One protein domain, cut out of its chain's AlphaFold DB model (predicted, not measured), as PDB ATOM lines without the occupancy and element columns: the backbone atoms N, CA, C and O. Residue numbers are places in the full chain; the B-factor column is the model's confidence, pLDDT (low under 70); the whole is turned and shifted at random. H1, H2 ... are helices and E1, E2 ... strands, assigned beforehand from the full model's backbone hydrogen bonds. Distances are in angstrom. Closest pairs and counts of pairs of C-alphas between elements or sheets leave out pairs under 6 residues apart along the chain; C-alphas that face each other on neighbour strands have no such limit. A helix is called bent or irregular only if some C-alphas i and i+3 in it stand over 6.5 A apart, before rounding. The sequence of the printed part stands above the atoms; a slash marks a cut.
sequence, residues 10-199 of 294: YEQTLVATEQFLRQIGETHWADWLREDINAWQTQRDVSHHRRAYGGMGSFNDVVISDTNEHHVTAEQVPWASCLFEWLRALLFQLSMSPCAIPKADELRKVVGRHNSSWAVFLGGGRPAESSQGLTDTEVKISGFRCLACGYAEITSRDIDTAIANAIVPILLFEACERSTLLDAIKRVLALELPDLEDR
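This is residues 10 to 199 of the 294 residues of an uncharacterized protein of Anatilimnocola aggregata (UniProt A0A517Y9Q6). A body of helices is gathered round H4, which runs through its middle with H1, H9 and the bent helix H8 packed on it; H2 folds back along H1, and H6 meets H4 near Ser 116 and points away from it. A narrow two-stranded hairpin, E1 and E2, makes an arm at one end, its turn, residues 146 to 151, sticking out. The printed part has 190 residues, with named elements in the order H1 to H7, E1, E2, H8 to H10, an antiparallel sheet E1 - E2, and the class mostly helix. It is compact by its radius of gyration of the C-alphas, 16.8 A, yet elongated, with spans of 61 by 34 by 33 A.

H1, residues 10 to 23, begins at C-alpha 10 (105.790, 58.306, 74.935) and is 19.8 A long. H2, residues 27 to 43, measures 24.0 A, and H3 is residues 47 to 51. H4, residues 77 to 95, measures 26.5 A from C-alpha 77 (85.443, 43.575, 75.051). H5 is residues 104 to 110, H6 115 to 121 and H7 129 to 132. Strand E1, residues 140 to 146, measures 18.3 A; E2 is residues 152 to 155. H8, residues 156 to 177, was assigned as one helix by its hydrogen bonds but is bent, with C-alphas 166 and 169 7.2 A apart: H8a is residues 156 to 166, 15.5 A, and H8b 169 to 177, 12.6 A. H9 is residues 181 to 189, and H10, residues 196 to 199, ends at C-alpha 199 (93.171, 31.429, 85.193).

H4 is the hub. H1 touches it at a shallow tilt of 27 degrees, opposite ways, closest at the C-alphas of Tyr 10 and Leu 94, 5.4 A. H1 and H2 form a helical hairpin, closest at the C-alphas of Glu 18 and Ala 30, 4.7 A. H3 touches H2, the closest C-alphas being Asp 36 and His 49, 5.7 A. H9 touches H4, closest at the C-alphas of Ala 80 and Leu 189, 6.5 A. H8a touches H4 with residues 78 to 82 of H4 alone, closest at the C-alphas of Pro 78 and Thr 161, 4.8 A. H5 touches H8b, closest at the C-alphas of Ala 104 and Phe 173, 4.8 A. H6 touches H4 at a steep tilt of 68 degrees, only just short of about perpendicular, closest at the C-alphas of Ala 89 and Ser 116, 5.2 A. H7 is near H6 and H10 near H8a. In the hairpin E1 and E2, N 144 and O 153 are within hydrogen-bond range at 2.9 A. Every O i to N i+4 pair is within range in H1, H2, H3, H4, H8a, H8b and H9, but 2 of 3 in H5 and 1 of 3 in H6, which has 2 of 4 O i to N i+3 pairs; H7 and H10 are too short for an i+4 pair.

The C-alphas farthest apart, Thr 42 and Cys 149, are 62.2 A apart. The printed part has no cut. The link from H3 to H4, residues 52 to 76, is long. Mean pLDDT of the printed part is 91.7; residues 123 to 126 are under 70.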
ATOM      1  N   TYR A  10     106.974  57.505  75.263       95.81
ATOM      2  CA  TYR A  10     105.790  58.306  74.935       95.81
ATOM      3  C   TYR A  10     105.375  58.160  73.463       95.81
ATOM      4  O   TYR A  10     104.226  57.825  73.186       95.81
ATOM      5  N   GLU A  11     106.310  58.339  72.526       95.19
ATOM      6  CA  GLU A  11     106.035  58.199  71.091       95.19
ATOM      7  C   GLU A  11     105.604  56.775  70.728       95.19
ATOM      8  O   GLU A  11     104.607  56.586  70.031       95.19
ATOM      9  N   GLN A  12     106.306  55.766  71.250       94.50
ATOM     10  CA  GLN A  12     105.943  54.364  71.048       94.50
ATOM     11  C   GLN A  12     104.524  54.070  71.552       94.50
ATOM     12  O   GLN A  12     103.765  53.364  70.889       94.50
ATOM     13  N   THR A  13     104.142  54.644  72.698       96.75
ATOM     14  CA  THR A  13     102.801  54.480  73.275       96.75
ATOM     15  C   THR A  13     101.737  55.192  72.440       96.75
ATOM     16  O   THR A  13     100.670  54.616  72.227       96.75
ATOM     17  N   LEU A  14     102.020  56.388  71.907       97.31
ATOM     18  CA  LEU A  14     101.114  57.084  70.983       97.31
ATOM     19  C   LEU A  14     100.856  56.241  69.734       97.31
ATOM     20  O   LEU A  14      99.705  55.967  69.405       97.31
ATOM     21  N   VAL A  15     101.922  55.775  69.081       97.12
ATOM     22  CA  VAL A  15     101.831  54.960  67.861       97.12
ATOM     23  C   VAL A  15     101.091  53.648  68.122       97.12
ATOM     24  O   VAL A  15     100.241  53.253  67.328       97.12
ATOM     25  N   ALA A  16     101.386  52.969  69.232       97.62
ATOM     26  CA  ALA A  16     100.732  51.712  69.579       97.62
ATOM     27  C   ALA A  16      99.239  51.902  69.902       97.62
ATOM     28  O   ALA A  16      98.414  51.104  69.459       97.62
ATOM     29  N   THR A  17      98.884  52.968  70.624       98.06
ATOM     30  CA  THR A  17      97.484  53.280  70.962       98.06
ATOM     31  C   THR A  17      96.702  53.701  69.723       98.06
ATOM     32  O   THR A  17      95.575  53.263  69.533       98.06
ATOM     33  N   GLU A  18      97.305  54.490  68.837       98.25
ATOM     34  CA  GLU A  18      96.687  54.885  67.575       98.25
ATOM     35  C   GLU A  18      96.383  53.673  66.684       98.25
ATOM     36  O   GLU A  18      95.271  53.545  66.168       98.25
ATOM     37  N   GLN A  19      97.326  52.731  66.572       97.94
ATOM     38  CA  GLN A  19      97.112  51.486  65.833       97.94
ATOM     39  C   GLN A  19      96.050  50.596  66.482       97.94
ATOM     40  O   GLN A  19      95.227  50.028  65.768       97.94
ATOM     41  N   PHE A  20      96.041  50.499  67.816       98.00
ATOM     42  CA  PHE A  20      94.995  49.803  68.567       98.00
ATOM     43  C   PHE A  20      93.607  50.367  68.243       98.00
ATOM     44  O   PHE A  20      92.720  49.603  67.867       98.00
ATOM     45  N   LEU A  21      93.435  51.690  68.325       97.88
ATOM     46  CA  LEU A  21      92.161  52.356  68.050       97.88
ATOM     47  C   LEU A  21      91.696  52.118  66.611       97.88
ATOM     48  O   LEU A  21      90.559  51.703  66.396       97.88
ATOM     49  N   ARG A  22      92.593  52.250  65.623       97.38
ATOM     50  CA  ARG A  22      92.252  51.918  64.230       97.38
ATOM     51  C   ARG A  22      91.874  50.456  64.045       97.38
ATOM     52  O   ARG A  22      90.943  50.169  63.297       97.38
ATOM     53  N   GLN A  23      92.586  49.536  64.696       96.06
ATOM     54  CA  GLN A  23      92.313  48.104  64.592       96.06
ATOM     55  C   GLN A  23      90.901  47.764  65.084       96.06
ATOM     56  O   GLN A  23      90.246  46.914  64.485       96.06
ATOM     57  N   ILE A  24      90.423  48.444  66.129       96.38
ATOM     58  CA  ILE A  24      89.067  48.263  66.661       96.38
ATOM     59  C   ILE A  24      88.025  49.185  66.010       96.38
ATOM     60  O   ILE A  24      86.892  49.217  66.471       96.38
ATOM     61  N   GLY A  25      88.371  49.937  64.962       96.19
ATOM     62  CA  GLY A  25      87.434  50.817  64.252       96.19
ATOM     63  C   GLY A  25      87.168  52.184  64.899       96.19
ATOM     64  O   GLY A  25      86.377  52.949  64.361       96.19
ATOM     65  N   GLU A  26      87.844  52.543  65.994       96.56
ATOM     66  CA  GLU A  26      87.747  53.876  66.610       96.56
ATOM     67  C   GLU A  26      88.598  54.882  65.819       96.56
ATOM     68  O   GLU A  26      89.795  55.054  66.064       96.56
ATOM     69  N   THR A  27      88.000  55.524  64.814       95.94
ATOM     70  CA  THR A  27      88.732  56.421  63.908       95.94
ATOM     71  C   THR A  27      88.908  57.829  64.458       95.94
ATOM     72  O   THR A  27      89.948  58.433  64.211       95.94
ATOM     73  N   HIS A  28      87.934  58.356  65.208       95.38
ATOM     74  CA  HIS A  28      87.963  59.745  65.667       95.38
ATOM     75  C   HIS A  28      89.160  59.996  66.589       95.38
ATOM     76  O   HIS A  28      89.966  60.897  66.344       95.38
ATOM     77  N   TRP A  29      89.335  59.151  67.605       96.69
ATOM     78  CA  TRP A  29      90.468  59.273  68.519       96.69
ATOM     79  C   TRP A  29      91.781  58.765  67.926       96.69
ATOM     80  O   TRP A  29      92.843  59.260  68.302       96.69
ATOM     81  N   ALA A  30      91.745  57.835  66.970       97.75
ATOM     82  CA  ALA A  30      92.949  57.470  66.227       97.75
ATOM     83  C   ALA A  30      93.495  58.645  65.399       97.75
ATOM     84  O   ALA A  30      94.705  58.875  65.379       97.75
ATOM     85  N   ASP A  31      92.625  59.408  64.736       97.94
ATOM     86  CA  ASP A  31      93.024  60.601  63.985       97.94
ATOM     87  C   ASP A  31      93.539  61.699  64.928       97.94
ATOM     88  O   ASP A  31      94.583  62.294  64.657       97.94
ATOM     89  N   TRP A  32      92.914  61.873  66.098       97.38
ATOM     90  CA  TRP A  32      93.427  62.766  67.145       97.38
ATOM     91  C   TRP A  32      94.850  62.391  67.588       97.38
ATOM     92  O   TRP A  32      95.743  63.241  67.634       97.38
ATOM     93  N   LEU A  33      95.104  61.109  67.876       97.62
ATOM     94  CA  LEU A  33      96.447  60.641  68.242       97.62
ATOM     95  C   LEU A  33      97.441  60.773  67.083       97.62
ATOM     96  O   LEU A  33      98.637  60.950  67.314       97.62
ATOM     97  N   ARG A  34      96.978  60.718  65.832       98.06
ATOM     98  CA  ARG A  34      97.835  60.956  64.668       98.06
ATOM     99  C   ARG A  34      98.348  62.396  64.635       98.06
ATOM    100  O   ARG A  34      99.516  62.607  64.307       98.06
ATOM    101  N   GLU A  35      97.518  63.365  65.011       97.62
ATOM    102  CA  GLU A  35      97.947  64.756  65.193       97.62
ATOM    103  C   GLU A  35      98.955  64.891  66.343       97.62
ATOM    104  O   GLU A  35      99.982  65.550  66.169       97.62
ATOM    105  N   ASP A  36      98.732  64.196  67.465       97.25
ATOM    106  CA  ASP A  36      99.672  64.165  68.597       97.25
ATOM    107  C   ASP A  36     101.052  63.615  68.194       97.25
ATOM    108  O   ASP A  36     102.083  64.179  68.567       97.25
ATOM    109  N   ILE A  37     101.084  62.536  67.402       97.38
ATOM    110  CA  ILE A  37     102.325  61.949  66.873       97.38
ATOM    111  C   ILE A  37     103.068  62.977  66.013       97.38
ATOM    112  O   ILE A  37     104.265  63.196  66.212       97.38
ATOM    113  N   ASN A  38     102.365  63.647  65.097       97.00
ATOM    114  CA  ASN A  38     102.965  64.653  64.221       97.00
ATOM    115  C   ASN A  38     103.503  65.855  65.016       97.00
ATOM    116  O   ASN A  38     104.621  66.313  64.763       97.00
ATOM    117  N   ALA A  39     102.745  66.356  65.995       96.62
ATOM    118  CA  ALA A  39     103.161  67.463  66.859       96.62
ATOM    119  C   ALA A  39     104.409  67.103  67.683       96.62
ATOM    120  O   ALA A  39     105.360  67.888  67.767       96.62
ATOM    121  N   TRP A  40     104.463  65.881  68.221       95.94
ATOM    122  CA  TRP A  40     105.631  65.391  68.948       95.94
ATOM    123  C   TRP A  40     106.861  65.254  68.047       95.94
ATOM    124  O   TRP A  40     107.945  65.715  68.406       95.94
ATOM    125  N   GLN A  41     106.716  64.657  66.864       94.44
ATOM    126  CA  GLN A  41     107.833  64.433  65.940       94.44
ATOM    127  C   GLN A  41     108.411  65.734  65.376       94.44
ATOM    128  O   GLN A  41     109.615  65.814  65.138       94.44
ATOM    129  N   THR A  42     107.572  66.755  65.180       94.94
ATOM    130  CA  THR A  42     107.982  68.027  64.567       94.94
ATOM    131  C   THR A  42     108.439  69.069  65.584       94.94
ATOM    132  O   THR A  42     109.425  69.761  65.341       94.94
ATOM    133  N   GLN A  43     107.740  69.196  66.715       95.12
ATOM    134  CA  GLN A  43     107.918  70.304  67.661       95.12
ATOM    135  C   GLN A  43     108.187  69.841  69.096       95.12
ATOM    136  O   GLN A  43     108.424  70.676  69.965       95.12
ATOM    137  N   ARG A  44     108.163  68.525  69.359       94.12
ATOM    138  CA  ARG A  44     108.188  67.955  70.719       94.12
ATOM    139  C   ARG A  44     107.065  68.515  71.603       94.12
ATOM    140  O   ARG A  44     107.227  68.641  72.815       94.12
ATOM    141  N   ASP A  45     105.923  68.836  70.992       94.44
ATOM    142  CA  ASP A  45     104.761  69.387  71.689       94.44
ATOM    143  C   ASP A  45     103.821  68.275  72.184       94.44
ATOM    144  O   ASP A  45     103.551  67.299  71.488       94.44
ATOM    145  N   VAL A  46     103.317  68.447  73.406       94.69
ATOM    146  CA  VAL A  46     102.335  67.567  74.064       94.69
ATOM    147  C   VAL A  46     101.038  68.306  74.417       94.69
ATOM    148  O   VAL A  46     100.140  67.739  75.042       94.69
ATOM    149  N   SER A  47     100.924  69.586  74.055       92.44
ATOM    150  CA  SER A  47      99.803  70.451  74.431       92.44
ATOM    151  C   SER A  47      98.496  69.997  73.788       92.44
ATOM    152  O   SER A  47      97.461  69.994  74.452       92.44
ATOM    153  N   HIS A  48      98.543  69.566  72.522       93.50
ATOM    154  CA  HIS A  48      97.388  68.991  71.834       93.50
ATOM    155  C   HIS A  48      96.854  67.757  72.583       93.50
ATOM    156  O   HIS A  48      95.691  67.749  72.994       93.50
ATOM    157  N   HIS A  49      97.746  66.812  72.892       92.75
ATOM    158  CA  HIS A  49      97.439  65.577  73.609       92.75
ATOM    159  C   HIS A  49      96.787  65.825  74.973       92.75
ATOM    160  O   HIS A  49      95.759  65.240  75.305       92.75
ATOM    161  N   ARG A  50      97.347  66.732  75.783       89.94
ATOM    162  CA  ARG A  50      96.843  66.982  77.145       89.94
ATOM    163  C   ARG A  50      95.424  67.553  77.177       89.94
ATOM    164  O   ARG A  50      94.722  67.351  78.167       89.94
ATOM    165  N   ARG A  51      94.972  68.218  76.107       89.12
ATOM    166  CA  ARG A  51      93.584  68.706  75.994       89.12
ATOM    167  C   ARG A  51      92.575  67.578  75.789       89.12
ATOM    168  O   ARG A  51      91.408  67.777  76.104       89.12
ATOM    169  N   ALA A  52      93.016  66.402  75.339       90.00
ATOM    170  CA  ALA A  52      92.151  65.261  75.061       90.00
ATOM    171  C   ALA A  52      91.428  64.726  76.305       90.00
ATOM    172  O   ALA A  52      90.402  64.072  76.175       90.00
ATOM    173  N   TYR A  53      91.942  64.977  77.511       87.94
ATOM    174  CA  TYR A  53      91.428  64.342  78.726       87.94
ATOM    175  C   TYR A  53      90.289  65.110  79.406       87.94
ATOM    176  O   TYR A  53      89.619  64.521  80.245       87.94
ATOM    177  N   GLY A  54      90.051  66.386  79.081       81.00
ATOM    178  CA  GLY A  54      89.062  67.226  79.772       81.00
ATOM    179  C   GLY A  54      87.805  67.528  78.950       81.00
ATOM    180  O   GLY A  54      87.888  67.741  77.747       81.00
ATOM    181  N   GLY A  55      86.654  67.637  79.625       77.44
ATOM    182  CA  GLY A  55      85.374  68.033  79.019       77.44
ATOM    183  C   GLY A  55      84.464  66.859  78.637       77.44
ATOM    184  O   GLY A  55      84.828  65.702  78.800       77.44
ATOM    185  N   MET A  56      83.254  67.178  78.171       76.19
ATOM    186  CA  MET A  56      82.288  66.195  77.668       76.19
ATOM    187  C   MET A  56      82.703  65.711  76.276       76.19
ATOM    188  O   MET A  56      82.968  66.536  75.404       76.19
ATOM    189  N   GLY A  57      82.703  64.395  76.067       81.75
ATOM    190  CA  GLY A  57      83.166  63.775  74.826       81.75
ATOM    191  C   GLY A  57      84.688  63.729  74.734       81.75
ATOM    192  O   GLY A  57      85.226  63.792  73.639       81.75
ATOM    193  N   SER A  58      85.375  63.687  75.875       89.69
ATOM    194  CA  SER A  58      86.831  63.592  75.968       89.69
ATOM    195  C   SER A  58      87.325  62.165  75.716       89.69
ATOM    196  O   SER A  58      86.556  61.204  75.683       89.69
ATOM    197  N   PHE A  59      88.641  61.992  75.626       90.94
ATOM    198  CA  PHE A  59      89.284  60.688  75.471       90.94
ATOM    199  C   PHE A  59      88.987  59.757  76.655       90.94
ATOM    200  O   PHE A  59      89.024  58.532  76.531       90.94
ATOM    201  N   ASN A  60      88.650  60.332  77.815       88.69
ATOM    202  CA  ASN A  60      88.203  59.592  78.990       88.69
ATOM    203  C   ASN A  60      86.789  58.997  78.819       88.69
ATOM    204  O   ASN A  60      86.504  57.970  79.436       88.69
ATOM    205  N   ASP A  61      85.948  59.566  77.951       89.81
ATOM    206  CA  ASP A  61      84.541  59.168  77.770       89.81
ATOM    207  C   ASP A  61      84.350  58.016  76.774       89.81
ATOM    208  O   ASP A  61      83.254  57.473  76.643       89.81
ATOM    209  N   VAL A  62      85.415  57.614  76.077       92.19
ATOM    210  CA  VAL A  62      85.376  56.505  75.123       92.19
ATOM    211  C   VAL A  62      85.154  55.181  75.855       92.19
ATOM    212  O   VAL A  62      85.924  54.794  76.741       92.19
ATOM    213  N   VAL A  63      84.104  54.473  75.439       92.25
ATOM    214  CA  VAL A  63      83.736  53.140  75.922       92.25
ATOM    215  C   VAL A  63      83.856  52.154  74.767       92.25
ATOM    216  O   VAL A  63      83.118  52.251  73.784       92.25
ATOM    217  N   ILE A  64      84.767  51.189  74.905       93.62
ATOM    218  CA  ILE A  64      84.969  50.136  73.910       93.62
ATOM    219  C   ILE A  64      83.835  49.117  74.027       93.62
ATOM    220  O   ILE A  64      83.635  48.507  75.075       93.62
ATOM    221  N   SER A  65      83.075  48.964  72.949       89.31
ATOM    222  CA  SER A  65      81.891  48.108  72.881       89.31
ATOM    223  C   SER A  65      81.525  47.846  71.425       89.31
ATOM    224  O   SER A  65      81.638  48.756  70.602       89.31
ATOM    225  N   ASP A  66      81.018  46.650  71.139       84.12
ATOM    226  CA  ASP A  66      80.407  46.300  69.852       84.12
ATOM    227  C   ASP A  66      79.148  47.141  69.566       84.12
ATOM    228  O   ASP A  66      78.890  47.522  68.428       84.12
ATOM    229  N   THR A  67      78.412  47.538  70.609       86.06
ATOM    230  CA  THR A  67      77.264  48.456  70.503       86.06
ATOM    231  C   THR A  67      77.643  49.871  70.074       86.06
ATOM    232  O   THR A  67      76.766  50.640  69.693       86.06
ATOM    233  N   ASN A  68      78.925  50.227  70.183       87.12
ATOM    234  CA  ASN A  68      79.462  51.533  69.808       87.12
ATOM    235  C   ASN A  68      80.211  51.455  68.466       87.12
ATOM    236  O   ASN A  68      81.125  52.235  68.241       87.12
ATOM    237  N   GLU A  69      79.859  50.485  67.614       88.19
ATOM    238  CA  GLU A  69      80.437  50.273  66.275       88.19
ATOM    239  C   GLU A  69      81.930  49.894  66.267       88.19
ATOM    240  O   GLU A  69      82.557  49.840  65.209       88.19
ATOM    241  N   HIS A  70      82.506  49.544  67.421       94.31
ATOM    242  CA  HIS A  70      83.866  49.020  67.469       94.31
ATOM    243  C   HIS A  70      83.922  47.571  66.975       94.31
ATOM    244  O   HIS A  70      83.100  46.728  67.332       94.31
ATOM    245  N   HIS A  71      84.966  47.248  66.216       95.06
ATOM    246  CA  HIS A  71      85.262  45.914  65.701       95.06
ATOM    247  C   HIS A  71      85.903  45.017  66.774       95.06
ATOM    248  O   HIS A  71      87.044  44.573  66.644       95.06
ATOM    249  N   VAL A  72      85.165  44.757  67.852       94.31
ATOM    250  CA  VAL A  72      85.546  43.838  68.932       94.31
ATOM    251  C   VAL A  72      84.444  42.808  69.145       94.31
ATOM    252  O   VAL A  72      83.262  43.127  69.106       94.31
ATOM    253  N   THR A  73      84.821  41.554  69.376       93.38
ATOM    254  CA  THR A  73      83.858  40.515  69.768       93.38
ATOM    255  C   THR A  73      83.467  40.658  71.242       93.38
ATOM    256  O   THR A  73      84.220  41.221  72.039       93.38
ATOM    257  N   ALA A  74      82.330  40.081  71.641       89.69
ATOM    258  CA  ALA A  74      81.878  40.079  73.036       89.69
ATOM    259  C   ALA A  74      82.922  39.504  74.019       89.69
ATOM    260  O   ALA A  74      83.009  39.971  75.157       89.69
ATOM    261  N   GLU A  75      83.728  38.534  73.569       91.69
ATOM    262  CA  GLU A  75      84.837  37.943  74.332       91.69
ATOM    263  C   GLU A  75      86.045  38.882  74.438       91.69
ATOM    264  O   GLU A  75      86.733  38.887  75.453       91.69
ATOM    265  N   GLN A  76      86.299  39.710  73.421       95.38
ATOM    266  CA  GLN A  76      87.409  40.668  73.410       95.38
ATOM    267  C   GLN A  76      87.112  41.948  74.196       95.38
ATOM    268  O   GLN A  76      88.053  42.601  74.646       95.38
ATOM    269  N   VAL A  77      85.839  42.320  74.382       95.12
ATOM    270  CA  VAL A  77      85.443  43.575  75.051       95.12
ATOM    271  C   VAL A  77      86.144  43.794  76.405       95.12
ATOM    272  O   VAL A  77      86.703  44.882  76.581       95.12
ATOM    273  N   PRO A  78      86.205  42.826  77.350       95.94
ATOM    274  CA  PRO A  78      86.925  43.003  78.619       95.94
ATOM    275  C   PRO A  78      88.398  43.372  78.442       95.94
ATOM    276  O   PRO A  78      88.926  44.248  79.128       95.94
ATOM    277  N   TRP A  79      89.051  42.718  77.486       97.62
ATOM    278  CA  TRP A  79      90.475  42.849  77.205       97.62
ATOM    279  C   TRP A  79      90.790  44.166  76.511       97.62
ATOM    280  O   TRP A  79      91.674  44.894  76.952       97.62
ATOM    281  N   ALA A  80      90.026  44.503  75.471       97.44
ATOM    282  CA  ALA A  80      90.151  45.761  74.746       97.44
ATOM    283  C   ALA A  80      89.837  46.967  75.645       97.44
ATOM    284  O   ALA A  80      90.568  47.956  75.621       97.44
ATOM    285  N   SER A  81      88.809  46.871  76.497       96.12
ATOM    286  CA  SER A  81      88.480  47.926  77.465       96.12
ATOM    287  C   SER A  81      89.608  48.133  78.475       96.12
ATOM    288  O   SER A  81      90.028  49.267  78.701       96.12
ATOM    289  N   CYS A  82      90.143  47.045  79.041       96.00
ATOM    290  CA  CYS A  82      91.248  47.114  79.995       96.00
ATOM    291  C   CYS A  82      92.523  47.677  79.343       96.00
ATOM    292  O   CYS A  82      93.147  48.583  79.895       96.00
ATOM    293  N   LEU A  83      92.876  47.203  78.139       97.12
ATOM    294  CA  LEU A  83      93.977  47.753  77.339       97.12
ATOM    295  C   LEU A  83      93.832  49.260  77.184       97.12
ATOM    296  O   LEU A  83      94.756  50.005  77.495       97.12
ATOM    297  N   PHE A  84      92.669  49.707  76.724       96.69
ATOM    298  CA  PHE A  84      92.437  51.106  76.433       96.69
ATOM    299  C   PHE A  84      92.500  51.992  77.683       96.69
ATOM    300  O   PHE A  84      93.103  53.061  77.657       96.69
ATOM    301  N   GLU A  85      91.931  51.556  78.808       94.88
ATOM    302  CA  GLU A  85      92.066  52.261  80.090       94.88
ATOM    303  C   GLU A  85      93.531  52.424  80.517       94.88
ATOM    304  O   GLU A  85      93.948  53.526  80.875       94.88
ATOM    305  N   TRP A  86      94.331  51.359  80.438       95.62
ATOM    306  CA  TRP A  86      95.735  51.421  80.839       95.62
ATOM    307  C   TRP A  86      96.613  52.184  79.847       95.62
ATOM    308  O   TRP A  86      97.502  52.917  80.278       95.62
ATOM    309  N   LEU A  87      96.350  52.084  78.542       96.31
ATOM    310  CA  LEU A  87      97.030  52.884  77.519       96.31
ATOM    311  C   LEU A  87      96.763  54.379  77.717       96.31
ATOM    312  O   LEU A  87      97.698  55.173  77.665       96.31
ATOM    313  N   ARG A  88      95.522  54.770  78.037       94.50
ATOM    314  CA  ARG A  88      95.179  56.157  78.395       94.50
ATOM    315  C   ARG A  88      95.933  56.639  79.630       94.50
ATOM    316  O   ARG A  88      96.515  57.724  79.612       94.50
ATOM    317  N   ALA A  89      95.962  55.832  80.690       92.88
ATOM    318  CA  ALA A  89      96.699  56.165  81.907       92.88
ATOM    319  C   ALA A  89      98.211  56.307  81.646       92.88
ATOM    320  O   ALA A  89      98.840  57.248  82.142       92.88
ATOM    321  N   LEU A  90      98.782  55.409  80.835       94.44
ATOM    322  CA  LEU A  90     100.177  55.448  80.398       94.44
ATOM    323  C   LEU A  90     100.484  56.708  79.594       94.44
ATOM    324  O   LEU A  90     101.413  57.431  79.942       94.44
ATOM    325  N   LEU A  91      99.696  56.992  78.556       95.06
ATOM    326  CA  LEU A  91      99.855  58.175  77.712       95.06
ATOM    327  C   LEU A  91      99.812  59.457  78.534       95.06
ATOM    328  O   LEU A  91     100.713  60.289  78.420       95.06
ATOM    329  N   PHE A  92      98.823  59.583  79.420       92.69
ATOM    330  CA  PHE A  92      98.718  60.731  80.308       92.69
ATOM    331  C   PHE A  92      99.981  60.896  81.169       92.69
ATOM    332  O   PHE A  92     100.591  61.968  81.172       92.69
ATOM    333  N   GLN A  93     100.421  59.833  81.852       91.56
ATOM    334  CA  GLN A  93     101.594  59.874  82.729       91.56
ATOM    335  C   GLN A  93     102.895  60.152  81.957       91.56
ATOM    336  O   GLN A  93     103.729  60.927  82.425       91.56
ATOM    337  N   LEU A  94     103.067  59.561  80.773       93.38
ATOM    338  CA  LEU A  94     104.233  59.774  79.916       93.38
ATOM    339  C   LEU A  94     104.237  61.176  79.302       93.38
ATOM    340  O   LEU A  94     105.304  61.765  79.170       93.38
ATOM    341  N   SER A  95     103.074  61.771  79.025       92.88
ATOM    342  CA  SER A  95     102.993  63.151  78.528       92.88
ATOM    343  C   SER A  95     103.580  64.170  79.511       92.88
ATOM    344  O   SER A  95     103.988  65.255  79.099       92.88
ATOM    345  N   MET A  96     103.645  63.843  80.808       89.69
ATOM    346  CA  MET A  96     104.260  64.680  81.848       89.69
ATOM    347  C   MET A  96     105.794  64.625  81.820       89.69
ATOM    348  O   MET A  96     106.454  65.548  82.296       89.69
ATOM    349  N   SER A  97     106.369  63.572  81.241       90.31
ATOM    350  CA  SER A  97     107.813  63.372  81.089       90.31
ATOM    351  C   SER A  97     108.113  62.657  79.759       90.31
ATOM    352  O   SER A  97     108.583  61.521  79.763       90.31
ATOM    353  N   PRO A  98     107.850  63.298  78.603       90.94
ATOM    354  CA  PRO A  98     107.751  62.607  77.310       90.94
ATOM    355  C   PRO A  98     109.098  62.130  76.739       90.94
ATOM    356  O   PRO A  98     109.130  61.328  75.806       90.94
ATOM    357  N   CYS A  99     110.212  62.587  77.322       89.44
ATOM    358  CA  CYS A  99     111.567  62.122  77.014       89.44
ATOM    359  C   CYS A  99     112.043  60.968  77.914       89.44
ATOM    360  O   CYS A  99     113.165  60.498  77.747       89.44
ATOM    361  N   ALA A 100     111.242  60.541  78.897       86.12
ATOM    362  CA  ALA A 100     111.626  59.465  79.800       86.12
ATOM    363  C   ALA A 100     111.562  58.095  79.107       86.12
ATOM    364  O   ALA A 100     110.693  57.844  78.268       86.12
ATOM    365  N   ILE A 101     112.456  57.198  79.527       86.62
ATOM    366  CA  ILE A 101     112.451  55.772  79.181       86.62
ATOM    367  C   ILE A 101     112.345  55.003  80.505       86.62
ATOM    368  O   ILE A 101     113.357  54.544  81.040       86.62
ATOM    369  N   PRO A 102     111.152  54.986  81.122       90.62
ATOM    370  CA  PRO A 102     110.982  54.430  82.454       90.62
ATOM    371  C   PRO A 102     111.085  52.906  82.431       90.62
ATOM    372  O   PRO A 102     110.674  52.250  81.471       90.62
ATOM    373  N   LYS A 103     111.580  52.335  83.530       94.25
ATOM    374  CA  LYS A 103     111.521  50.880  83.749       94.25
ATOM    375  C   LYS A 103     110.109  50.445  84.137       94.25
ATOM    376  O   LYS A 103     109.347  51.236  84.697       94.25
ATOM    377  N   ALA A 104     109.770  49.171  83.934       93.75
ATOM    378  CA  ALA A 104     108.450  48.650  84.285       93.75
ATOM    379  C   ALA A 104     108.110  48.876  85.772       93.75
ATOM    380  O   ALA A 104     107.003  49.304  86.097       93.75
ATOM    381  N   ASP A 105     109.070  48.678  86.679       93.31
ATOM    382  CA  ASP A 105     108.866  48.897  88.120       93.31
ATOM    383  C   ASP A 105     108.674  50.370  88.505       93.31
ATOM    384  O   ASP A 105     108.078  50.664  89.543       93.31
ATOM    385  N   GLU A 106     109.165  51.306  87.694       92.81
ATOM    386  CA  GLU A 106     108.885  52.730  87.887       92.81
ATOM    387  C   GLU A 106     107.449  53.032  87.467       92.81
ATOM    388  O   GLU A 106     106.719  53.652  88.240       92.81
ATOM    389  N   LEU A 107     107.020  52.516  86.307       93.00
ATOM    390  CA  LEU A 107     105.647  52.644  85.808       93.00
ATOM    391  C   LEU A 107     104.620  52.085  86.803       93.00
ATOM    392  O   LEU A 107     103.639  52.767  87.096       93.00
ATOM    393  N   ARG A 108     104.885  50.916  87.405       92.44
ATOM    394  CA  ARG A 108     104.018  50.290  88.428       92.44
ATOM    395  C   ARG A 108     103.706  51.199  89.618       92.44
ATOM    396  O   ARG A 108     102.625  51.108  90.183       92.44
ATOM    397  N   LYS A 109     104.637  52.082  89.988       89.62
ATOM    398  CA  LYS A 109     104.502  52.980  91.148       89.62
ATOM    399  C   LYS A 109     103.774  54.282  90.829       89.62
ATOM    400  O   LYS A 109     103.411  55.017  91.742       89.62
ATOM    401  N   VAL A 110     103.658  54.632  89.550       88.38
ATOM    402  CA  VAL A 110     103.254  55.981  89.125       88.38
ATOM    403  C   VAL A 110     102.045  56.002  88.207       88.38
ATOM    404  O   VAL A 110     101.360  57.023  88.150       88.38
ATOM    405  N   VAL A 111     101.785  54.914  87.483       91.12
ATOM    406  CA  VAL A 111     100.647  54.784  86.576       91.12
ATOM    407  C   VAL A 111      99.521  54.063  87.306       91.12
ATOM    408  O   VAL A 111      99.600  52.866  87.569       91.12
ATOM    409  N   GLY A 112      98.457  54.800  87.608       90.25
ATOM    410  CA  GLY A 112      97.197  54.265  88.105       90.25
ATOM    411  C   GLY A 112      96.109  54.346  87.042       90.25
ATOM    412  O   GLY A 112      96.041  55.328  86.297       90.25
ATOM    413  N   ARG A 113      95.233  53.338  87.004       87.94
ATOM    414  CA  ARG A 113      94.103  53.213  86.067       87.94
ATOM    415  C   ARG A 113      93.236  54.472  85.982       87.94
ATOM    416  O   ARG A 113      92.680  54.766  84.931       87.94
ATOM    417  N   HIS A 114      93.110  55.213  87.079       86.62
ATOM    418  CA  HIS A 114      92.245  56.388  87.170       86.62
ATOM    419  C   HIS A 114      92.999  57.716  87.052       86.62
ATOM    420  O   HIS A 114      92.374  58.772  87.156       86.62
ATOM    421  N   ASN A 115      94.319  57.703  86.834       85.25
ATOM    422  CA  ASN A 115      95.128  58.925  86.811       85.25
ATOM    423  C   ASN A 115      94.636  59.925  85.758       85.25
ATOM    424  O   ASN A 115      94.471  61.103  86.073       85.25
ATOM    425  N   SER A 116      94.357  59.460  84.536       80.50
ATOM    426  CA  SER A 116      93.894  60.322  83.441       80.50
ATOM    427  C   SER A 116      92.500  60.902  83.690       80.50
ATOM    428  O   SER A 116      92.229  62.043  83.318       80.50
ATOM    429  N   SER A 117      91.616  60.147  84.345       82.44
ATOM    430  CA  SER A 117      90.266  60.601  84.693       82.44
ATOM    431  C   SER A 117      90.290  61.606  85.848       82.44
ATOM    432  O   SER A 117      89.591  62.615  85.809       82.44
ATOM    433  N   TRP A 118      91.130  61.374  86.862       78.94
ATOM    434  CA  TRP A 118      91.276  62.283  88.002       78.94
ATOM    435  C   TRP A 118      91.954  63.600  87.643       78.94
ATOM    436  O   TRP A 118      91.629  64.627  88.240       78.94
ATOM    437  N   ALA A 119      92.859  63.593  86.665       74.69
ATOM    438  CA  ALA A 119      93.578  64.787  86.237       74.69
ATOM    439  C   ALA A 119      92.644  65.952  85.873       74.69
ATOM    440  O   ALA A 119      92.964  67.103  86.166       74.69
ATOM    441  N   VAL A 120      91.469  65.659  85.308       71.81
ATOM    442  CA  VAL A 120      90.446  66.659  84.962       71.81
ATOM    443  C   VAL A 120      89.926  67.384  86.199       71.81
ATOM    444  O   VAL A 120      89.796  68.605  86.200       71.81
ATOM    445  N   PHE A 121      89.656  66.640  87.269       72.81
ATOM    446  CA  PHE A 121      89.089  67.178  88.506       72.81
ATOM    447  C   PHE A 121      90.135  67.862  89.385       72.81
ATOM    448  O   PHE A 121      89.800  68.735  90.182       72.81
ATOM    449  N   LEU A 122      91.401  67.469  89.242       73.00
ATOM    450  CA  LEU A 122      92.509  67.954  90.061       73.00
ATOM    451  C   LEU A 122      93.365  69.015  89.357       73.00
ATOM    452  O   LEU A 122      94.426  69.368  89.869       73.00
ATOM    453  N   GLY A 123      92.955  69.495  88.178       67.00
ATOM    454  CA  GLY A 123      93.723  70.478  87.406       67.00
ATOM    455  C   GLY A 123      95.126  69.985  87.027       67.00
ATOM    456  O   GLY A 123      96.079  70.757  87.048       67.00
ATOM    457  N   GLY A 124      95.269  68.688  86.739       65.94
ATOM    458  CA  GLY A 124      96.552  68.034  86.453       65.94
ATOM    459  C   GLY A 124      97.315  67.528  87.685       65.94
ATOM    460  O   GLY A 124      98.393  66.956  87.531       65.94
ATOM    461  N   GLY A 125      96.774  67.705  88.896       64.50
ATOM    462  CA  GLY A 125      97.323  67.123  90.123       64.50
ATOM    463  C   GLY A 125      97.161  65.600  90.205       64.50
ATOM    464  O   GLY A 125      96.287  65.010  89.567       64.50
ATOM    465  N   ARG A 126      97.997  64.946  91.025       69.81
ATOM    466  CA  ARG A 126      97.870  63.509  91.316       69.81
ATOM    467  C   ARG A 126      96.782  63.253  92.364       69.81
ATOM    468  O   ARG A 126      96.799  63.919  93.401       69.81
ATOM    469  N   PRO A 127      95.883  62.276  92.154       76.56
ATOM    470  CA  PRO A 127      94.949  61.863  93.195       76.56
ATOM    471  C   PRO A 127      95.684  61.121  94.321       76.56
ATOM    472  O   PRO A 127      96.813  60.652  94.150       76.56
ATOM    473  N   ALA A 128      95.027  60.994  95.477       79.31
ATOM    474  CA  ALA A 128      95.517  60.155  96.567       79.31
ATOM    475  C   ALA A 128      95.772  58.722  96.073       79.31
ATOM    476  O   ALA A 128      95.036  58.222  95.224       79.31
ATOM    477  N   GLU A 129      96.801  58.064  96.608       77.50
ATOM    478  CA  GLU A 129      97.246  56.726  96.182       77.50
ATOM    479  C   GLU A 129      96.105  55.696  96.176       77.50
ATOM    480  O   GLU A 129      95.915  54.977  95.198       77.50
ATOM    481  N   SER A 130      95.243  55.732  97.196       77.75
ATOM    482  CA  SER A 130      94.053  54.876  97.311       77.75
ATOM    483  C   SER A 130      93.011  55.058  96.197       77.75
ATOM    484  O   SER A 130      92.159  54.190  96.014       77.75
ATOM    485  N   SER A 131      93.067  56.162  95.451       79.69
ATOM    486  CA  SER A 131      92.140  56.502  94.365       79.69
ATOM    487  C   SER A 131      92.761  56.354  92.972       79.69
ATOM    488  O   SER A 131      92.057  56.541  91.978       79.69
ATOM    489  N   GLN A 132      94.060  56.044  92.881       82.12
ATOM    490  CA  GLN A 132      94.790  55.930  91.612       82.12
ATOM    491  C   GLN A 132      94.450  54.642  90.855       82.12
ATOM    492  O   GLN A 132      94.417  54.649  89.625       82.12
ATOM    493  N   GLY A 133      94.167  53.549  91.571       82.69
ATOM    494  CA  GLY A 133      94.004  52.223  90.969       82.69
ATOM    495  C   GLY A 133      95.328  51.698  90.411       82.69
ATOM    496  O   GLY A 133      95.438  51.451  89.211       82.69
ATOM    497  N   LEU A 134      96.347  51.615  91.272       85.88
ATOM    498  CA  LEU A 134      97.669  51.072  90.946       85.88
ATOM    499  C   LEU A 134      97.612  49.552  90.712       85.88
ATOM    500  O   LEU A 134      96.637  48.889  91.060       85.88
ATOM    501  N   THR A 135      98.667  48.981  90.128       82.88
ATOM    502  CA  THR A 135      98.706  47.552  89.755       82.88
ATOM    503  C   THR A 135      98.711  46.579  90.927       82.88
ATOM    504  O   THR A 135      98.374  45.414  90.756       82.88
ATOM    505  N   ASP A 136      99.127  47.036  92.102       81.88
ATOM    506  CA  ASP A 136      99.101  46.284  93.358       81.88
ATOM    507  C   ASP A 136      97.741  46.361  94.070       81.88
ATOM    508  O   ASP A 136      97.526  45.682  95.077       81.88
ATOM    509  N   THR A 137      96.804  47.156  93.542       81.50
ATOM    510  CA  THR A 137      95.443  47.217  94.068       81.50
ATOM    511  C   THR A 137      94.771  45.857  93.894       81.50
ATOM    512  O   THR A 137      94.801  45.256  92.821       81.50
ATOM    513  N   GLU A 138      94.130  45.380  94.961       84.75
ATOM    514  CA  GLU A 138      93.428  44.099  94.975       84.75
ATOM    515  C   GLU A 138      92.401  44.012  93.831       84.75
ATOM    516  O   GLU A 138      91.473  44.823  93.729       84.75
ATOM    517  N   VAL A 139      92.557  43.006  92.968       87.19
ATOM    518  CA  VAL A 139      91.661  42.778  91.832       87.19
ATOM    519  C   VAL A 139      90.322  42.247  92.333       87.19
ATOM    520  O   VAL A 139      90.242  41.213  93.000       87.19
ATOM    521  N   LYS A 140      89.249  42.953  91.972       92.56
ATOM    522  CA  LYS A 140      87.876  42.605  92.342       92.56
ATOM    523  C   LYS A 140      87.129  42.012  91.152       92.56
ATOM    524  O   LYS A 140      87.081  42.618  90.085       92.56
ATOM    525  N   ILE A 141      86.463  40.883  91.372       95.38
ATOM    526  CA  ILE A 141      85.415  40.375  90.481       95.38
ATOM    527  C   ILE A 141      84.111  41.056  90.867       95.38
ATOM    528  O   ILE A 141      83.740  41.060  92.040       95.38
ATOM    529  N   SER A 142      83.418  41.631  89.888       94.31
ATOM    530  CA  SER A 142      82.089  42.212  90.083       94.31
ATOM    531  C   SER A 142      81.030  41.289  89.489       94.31
ATOM    532  O   SER A 142      81.298  40.572  88.541       94.31
ATOM    533  N   GLY A 143      79.835  41.295  90.060       94.94
ATOM    534  CA  GLY A 143      78.685  40.553  89.551       94.94
ATOM    535  C   GLY A 143      77.425  40.975  90.284       94.94
ATOM    536  O   GLY A 143      77.384  42.047  90.895       94.94
ATOM    537  N   PHE A 144      76.398  40.135  90.272       95.31
ATOM    538  CA  PHE A 144      75.131  40.440  90.923       95.31
ATOM    539  C   PHE A 144      74.902  39.597  92.169       95.31
ATOM    540  O   PHE A 144      75.195  38.404  92.218       95.31
ATOM    541  N   ARG A 145      74.296  40.221  93.181       95.00
ATOM    542  CA  ARG A 145      73.790  39.525  94.362       95.00
ATOM    543  C   ARG A 145      72.385  39.980  94.710       95.00
ATOM    544  O   ARG A 145      72.077  41.172  94.723       95.00
ATOM    545  N   CYS A 146      71.518  39.023  95.013       94.62
ATOM    546  CA  CYS A 146      70.176  39.281  95.501       94.62
ATOM    547  C   CYS A 146      70.267  39.590  96.989       94.62
ATOM    548  O   CYS A 146      70.647  38.735  97.788       94.62
ATOM    549  N   LEU A 147      69.881  40.798  97.381       92.19
ATOM    550  CA  LEU A 147      69.912  41.221  98.776       92.19
ATOM    551  C   LEU A 147      68.831  40.518  99.610       92.19
ATOM    552  O   LEU A 147      69.000  40.388 100.821       92.19
ATOM    553  N   ALA A 148      67.761  40.023  98.979       90.56
ATOM    554  CA  ALA A 148      66.683  39.308  99.659       90.56
ATOM    555  C   ALA A 148      67.050  37.859 100.027       90.56
ATOM    556  O   ALA A 148      66.859  37.470 101.176       90.56
ATOM    557  N   CYS A 149      67.560  37.061  99.078       90.88
ATOM    558  CA  CYS A 149      67.840  35.631  99.302       90.88
ATOM    559  C   CYS A 149      69.329  35.256  99.297       90.88
ATOM    560  O   CYS A 149      69.664  34.106  99.553       90.88
ATOM    561  N   GLY A 150      70.228  36.191  98.983       92.56
ATOM    562  CA  GLY A 150      71.672  35.952  98.967       92.56
ATOM    563  C   GLY A 150      72.217  35.279  97.707       92.56
ATOM    564  O   GLY A 150      73.442  35.215  97.592       92.56
ATOM    565  N   TYR A 151      71.352  34.844  96.775       94.88
ATOM    566  CA  TYR A 151      71.749  34.294  95.471       94.88
ATOM    567  C   TYR A 151      72.738  35.234  94.778       94.88
ATOM    568  O   TYR A 151      72.488  36.439  94.709       94.88
ATOM    569  N   ALA A 152      73.843  34.682  94.286       95.94
ATOM    570  CA  ALA A 152      74.917  35.421  93.648       95.94
ATOM    571  C   ALA A 152      75.239  34.813  92.286       95.94
ATOM    572  O   ALA A 152      75.258  33.589  92.149       95.94
ATOM    573  N   GLU A 153      75.526  35.666  91.310       96.12
ATOM    574  CA  GLU A 153      75.984  35.249  89.990       96.12
ATOM    575  C   GLU A 153      77.053  36.193  89.430       96.12
ATOM    576  O   GLU A 153      77.036  37.399  89.690       96.12
ATOM    577  N   ILE A 154      77.971  35.615  88.660       96.56
ATOM    578  CA  ILE A 154      78.961  36.293  87.816       96.56
ATOM    579  C   ILE A 154      78.873  35.700  86.405       96.56
ATOM    580  O   ILE A 154      78.371  34.592  86.220       96.56
ATOM    581  N   THR A 155      79.359  36.419  85.406       95.31
ATOM    582  CA  THR A 155      79.385  35.988  84.001       95.31
ATOM    583  C   THR A 155      80.805  35.638  83.553       95.31
ATOM    584  O   THR A 155      81.782  35.953  84.237       95.31
ATOM    585  N   SER A 156      80.951  35.023  82.374       94.56
ATOM    586  CA  SER A 156      82.266  34.866  81.730       94.56
ATOM    587  C   SER A 156      82.948  36.218  81.491       94.56
ATOM    588  O   SER A 156      84.149  36.351  81.716       94.56
ATOM    589  N   ARG A 157      82.171  37.248  81.130       94.06
ATOM    590  CA  ARG A 157      82.650  38.626  80.964       94.06
ATOM    591  C   ARG A 157      83.233  39.193  82.260       94.06
ATOM    592  O   ARG A 157      84.269  39.854  82.218       94.06
ATOM    593  N   ASP A 158      82.605  38.928  83.405       95.50
ATOM    594  CA  ASP A 158      83.098  39.381  84.715       95.50
ATOM    595  C   ASP A 158      84.424  38.705  85.094       95.50
ATOM    596  O   ASP A 158      85.332  39.355  85.622       95.50
ATOM    597  N   ILE A 159      84.549  37.408  84.788       96.12
ATOM    598  CA  ILE A 159      85.781  36.629  84.974       96.12
ATOM    599  C   ILE A 159      86.905  37.219  84.120       96.12
ATOM    600  O   ILE A 159      87.954  37.575  84.655       96.12
ATOM    601  N   ASP A 160      86.674  37.387  82.818       96.94
ATOM    602  CA  ASP A 160      87.675  37.936  81.902       96.94
ATOM    603  C   ASP A 160      88.049  39.377  82.255       96.94
ATOM    604  O   ASP A 160      89.221  39.735  82.198       96.94
ATOM    605  N   THR A 161      87.093  40.188  82.718       96.00
ATOM    606  CA  THR A 161      87.371  41.549  83.203       96.00
ATOM    607  C   THR A 161      88.329  41.531  84.392       96.00
ATOM    608  O   THR A 161      89.263  42.334  84.455       96.00
ATOM    609  N   ALA A 162      88.134  40.620  85.346       95.75
ATOM    610  CA  ALA A 162      89.035  40.496  86.484       95.75
ATOM    611  C   ALA A 162      90.423  39.990  86.072       95.75
ATOM    612  O   ALA A 162      91.425  40.546  86.519       95.75
ATOM    613  N   ILE A 163      90.502  38.990  85.188       96.62
ATOM    614  CA  ILE A 163      91.791  38.489  84.693       96.62
ATOM    615  C   ILE A 163      92.524  39.592  83.922       96.62
ATOM    616  O   ILE A 163      93.697  39.838  84.204       96.62
ATOM    617  N   ALA A 164      91.846  40.292  83.009       96.81
ATOM    618  CA  ALA A 164      92.417  41.393  82.241       96.81
ATOM    619  C   ALA A 164      92.999  42.470  83.165       96.81
ATOM    620  O   ALA A 164      94.168  42.830  83.022       96.81
ATOM    621  N   ASN A 165      92.241  42.893  84.184       94.31
ATOM    622  CA  ASN A 165      92.707  43.870  85.171       94.31
ATOM    623  C   ASN A 165      93.942  43.405  85.959       94.31
ATOM    624  O   ASN A 165      94.734  44.245  86.378       94.31
ATOM    625  N   ALA A 166      94.125  42.095  86.143       92.88
ATOM    626  CA  ALA A 166      95.288  41.545  86.830       92.88
ATOM    627  C   ALA A 166      96.547  41.494  85.948       92.88
ATOM    628  O   ALA A 166      97.652  41.635  86.465       92.88
ATOM    629  N   ILE A 167      96.405  41.247  84.639       94.62
ATOM    630  CA  ILE A 167      97.555  40.896  83.783       94.62
ATOM    631  C   ILE A 167      97.925  41.959  82.754       94.62
ATOM    632  O   ILE A 167      99.110  42.164  82.496       94.62
ATOM    633  N   VAL A 168      96.946  42.664  82.182       96.25
ATOM    634  CA  VAL A 168      97.177  43.669  81.137       96.25
ATOM    635  C   VAL A 168      98.158  44.765  81.568       96.25
ATOM    636  O   VAL A 168      99.114  44.986  80.825       96.25
ATOM    637  N   PRO A 169      98.022  45.428  82.734       95.19
ATOM    638  CA  PRO A 169      98.966  46.485  83.099       95.19
ATOM    639  C   PRO A 169     100.410  45.993  83.214       95.19
ATOM    640  O   PRO A 169     101.335  46.669  82.773       95.19
ATOM    641  N   ILE A 170     100.602  44.792  83.766       93.69
ATOM    642  CA  ILE A 170     101.921  44.169  83.912       93.69
ATOM    643  C   ILE A 170     102.547  43.961  82.528       93.69
ATOM    644  O   ILE A 170     103.688  44.364  82.306       93.69
ATOM    645  N   LEU A 171     101.775  43.400  81.592       95.81
ATOM    646  CA  LEU A 171     102.210  43.173  80.216       95.81
ATOM    647  C   LEU A 171     102.556  44.480  79.499       95.81
ATOM    648  O   LEU A 171     103.587  44.544  78.833       95.81
ATOM    649  N   LEU A 172     101.732  45.523  79.641       96.38
ATOM    650  CA  LEU A 172     101.982  46.814  78.997       96.38
ATOM    651  C   LEU A 172     103.262  47.470  79.523       96.38
ATOM    652  O   LEU A 172     104.059  47.957  78.727       96.38
ATOM    653  N   PHE A 173     103.504  47.448  80.835       96.19
ATOM    654  CA  PHE A 173     104.698  48.072  81.415       96.19
ATOM    655  C   PHE A 173     105.985  47.340  81.027       96.19
ATOM    656  O   PHE A 173     106.975  47.983  80.678       96.19
ATOM    657  N   GLU A 174     105.969  46.006  81.020       95.69
ATOM    658  CA  GLU A 174     107.096  45.210  80.517       95.69
ATOM    659  C   GLU A 174     107.329  45.440  79.019       95.69
ATOM    660  O   GLU A 174     108.473  45.489  78.560       95.69
ATOM    661  N   ALA A 175     106.255  45.619  78.247       95.75
ATOM    662  CA  ALA A 175     106.345  45.898  76.822       95.75
ATOM    663  C   ALA A 175     106.863  47.315  76.528       95.75
ATOM    664  O   ALA A 175     107.589  47.487  75.549       95.75
ATOM    665  N   CYS A 176     106.562  48.307  77.374       94.69
ATOM    666  CA  CYS A 176     107.177  49.637  77.320       94.69
ATOM    667  C   CYS A 176     108.694  49.558  77.527       94.69
ATOM    668  O   CYS A 176     109.446  50.092  76.716       94.69
ATOM    669  N   GLU A 177     109.153  48.846  78.561       93.75
ATOM    670  CA  GLU A 177     110.588  48.681  78.840       93.75
ATOM    671  C   GLU A 177     111.317  47.951  77.699       93.75
ATOM    672  O   GLU A 177     112.436  48.305  77.335       93.75
ATOM    673  N   ARG A 178     110.665  46.956  77.089       93.44
ATOM    674  CA  ARG A 178     111.229  46.159  75.987       93.44
ATOM    675  C   ARG A 178     110.986  46.747  74.595       93.44
ATOM    676  O   ARG A 178     111.391  46.123  73.622       93.44
ATOM    677  N   SER A 179     110.302  47.887  74.474       91.50
ATOM    678  CA  SER A 179     109.870  48.456  73.182       91.50
ATOM    679  C   SER A 179     109.068  47.471  72.301       91.50
ATOM    680  O   SER A 179     109.213  47.445  71.084       91.50
ATOM    681  N   THR A 180     108.206  46.649  72.913       95.06
ATOM    682  CA  THR A 180     107.379  45.606  72.252       95.06
ATOM    683  C   THR A 180     105.873  45.832  72.444       95.06
ATOM    684  O   THR A 180     105.067  44.906  72.353       95.06
ATOM    685  N   LEU A 181     105.466  47.078  72.715       95.56
ATOM    686  CA  LEU A 181     104.093  47.434  73.092       95.56
ATOM    687  C   LEU A 181     103.042  47.010  72.056       95.56
ATOM    688  O   LEU A 181     102.002  46.468  72.422       95.56
ATOM    689  N   LEU A 182     103.327  47.198  70.766       95.19
ATOM    690  CA  LEU A 182     102.408  46.813  69.695       95.19
ATOM    691  C   LEU A 182     102.155  45.296  69.665       95.19
ATOM    692  O   LEU A 182     101.020  44.863  69.475       95.19
ATOM    693  N   ASP A 183     103.192  44.489  69.887       95.81
ATOM    694  CA  ASP A 183     103.062  43.031  69.914       95.81
ATOM    695  C   ASP A 183     102.310  42.562  71.163       95.81
ATOM    696  O   ASP A 183     101.480  41.656  71.081       95.81
ATOM    697  N   ALA A 184     102.528  43.215  72.310       97.00
ATOM    698  CA  ALA A 184     101.759  42.949  73.523       97.00
ATOM    699  C   ALA A 184     100.260  43.235  73.324       97.00
ATOM    700  O   ALA A 184      99.430  42.398  73.678       97.00
ATOM    701  N   ILE A 185      99.910  44.364  72.695       97.69
ATOM    702  CA  ILE A 185      98.519  44.709  72.360       97.69
ATOM    703  C   ILE A 185      97.900  43.648  71.445       97.69
ATOM    704  O   ILE A 185      96.808  43.159  71.733       97.69
ATOM    705  N   LYS A 186      98.598  43.255  70.370       96.88
ATOM    706  CA  LYS A 186      98.108  42.233  69.430       96.88
ATOM    707  C   LYS A 186      97.827  40.907  70.129       96.88
ATOM    708  O   LYS A 186      96.767  40.333  69.914       96.88
ATOM    709  N   ARG A 187      98.739  40.453  70.995       96.88
ATOM    710  CA  ARG A 187      98.573  39.211  71.766       96.88
ATOM    711  C   ARG A 187      97.378  39.271  72.709       96.88
ATOM    712  O   ARG A 187      96.622  38.310  72.784       96.88
ATOM    713  N   VAL A 188      97.184  40.394  73.404       97.44
ATOM    714  CA  VAL A 188      96.018  40.580  74.281       97.44
ATOM    715  C   VAL A 188      94.721  40.579  73.467       97.44
ATOM    716  O   VAL A 188      93.780  39.899  73.852       97.44
ATOM    717  N   LEU A 189      94.669  41.269  72.324       95.94
ATOM    718  CA  LEU A 189      93.485  41.272  71.454       95.94
ATOM    719  C   LEU A 189      93.197  39.908  70.814       95.94
ATOM    720  O   LEU A 189      92.034  39.566  70.611       95.94
ATOM    721  N   ALA A 190      94.233  39.130  70.510       96.19
ATOM    722  CA  ALA A 190      94.106  37.762  70.015       96.19
ATOM    723  C   ALA A 190      93.778  36.745  71.126       96.19
ATOM    724  O   ALA A 190      93.571  35.574  70.828       96.19
ATOM    725  N   LEU A 191      93.729  37.177  72.397       96.50
ATOM    726  CA  LEU A 191      93.581  36.315  73.576       96.50
ATOM    727  C   LEU A 191      94.694  35.251  73.697       96.50
ATOM    728  O   LEU A 191      94.533  34.222  74.348       96.50
ATOM    729  N   GLU A 192      95.866  35.528  73.120       96.25
ATOM    730  CA  GLU A 192      97.046  34.657  73.110       96.25
ATOM    731  C   GLU A 192      97.932  34.917  74.339       96.25
ATOM    732  O   GLU A 192      99.079  35.389  74.263       96.25
ATOM    733  N   LEU A 193      97.362  34.639  75.512       94.50
ATOM    734  CA  LEU A 193      97.988  34.878  76.809       94.50
ATOM    735  C   LEU A 193      98.331  33.554  77.505       94.50
ATOM    736  O   LEU A 193      97.518  32.627  77.498       94.50
ATOM    737  N   PRO A 194      99.524  33.446  78.120       91.25
ATOM    738  CA  PRO A 194      99.912  32.236  78.830       91.25
ATOM    739  C   PRO A 194      98.961  31.973  80.001       91.25
ATOM    740  O   PRO A 194      98.575  32.894  80.729       91.25
ATOM    741  N   ASP A 195      98.602  30.702  80.175       93.81
ATOM    742  CA  ASP A 195      97.769  30.195  81.270       93.81
ATOM    743  C   ASP A 195      96.372  30.842  81.361       93.81
ATOM    744  O   ASP A 195      95.760  30.860  82.432       93.81
ATOM    745  N   LEU A 196      95.849  31.408  80.265       95.38
ATOM    746  CA  LEU A 196      94.549  32.089  80.273       95.38
ATOM    747  C   LEU A 196      93.407  31.147  80.685       95.38
ATOM    748  O   LEU A 196      92.626  31.476  81.581       95.38
ATOM    749  N   GLU A 197      93.350  29.959  80.087       95.81
ATOM    750  CA  GLU A 197      92.352  28.939  80.431       95.81
ATOM    751  C   GLU A 197      92.486  28.470  81.882       95.81
ATOM    752  O   GLU A 197      91.492  28.361  82.600       95.81
ATOM    753  N   ASP A 198      93.711  28.294  82.377       95.56
ATOM    754  CA  ASP A 198      93.943  27.923  83.775       95.56
ATOM    755  C   ASP A 198      93.461  29.012  84.740       95.56
ATOM    756  O   ASP A 198      92.855  28.713  85.772       95.56
ATOM    757  N   ARG A 199      93.670  30.291  84.404       95.44
ATOM    758  CA  ARG A 199      93.171  31.429  85.193       95.44
ATOM    759  C   ARG A 199      91.644  31.472  85.215       95.44
ATOM    760  O   ARG A 199      91.069  31.645  86.293       95.44
TER     761      ARG A 199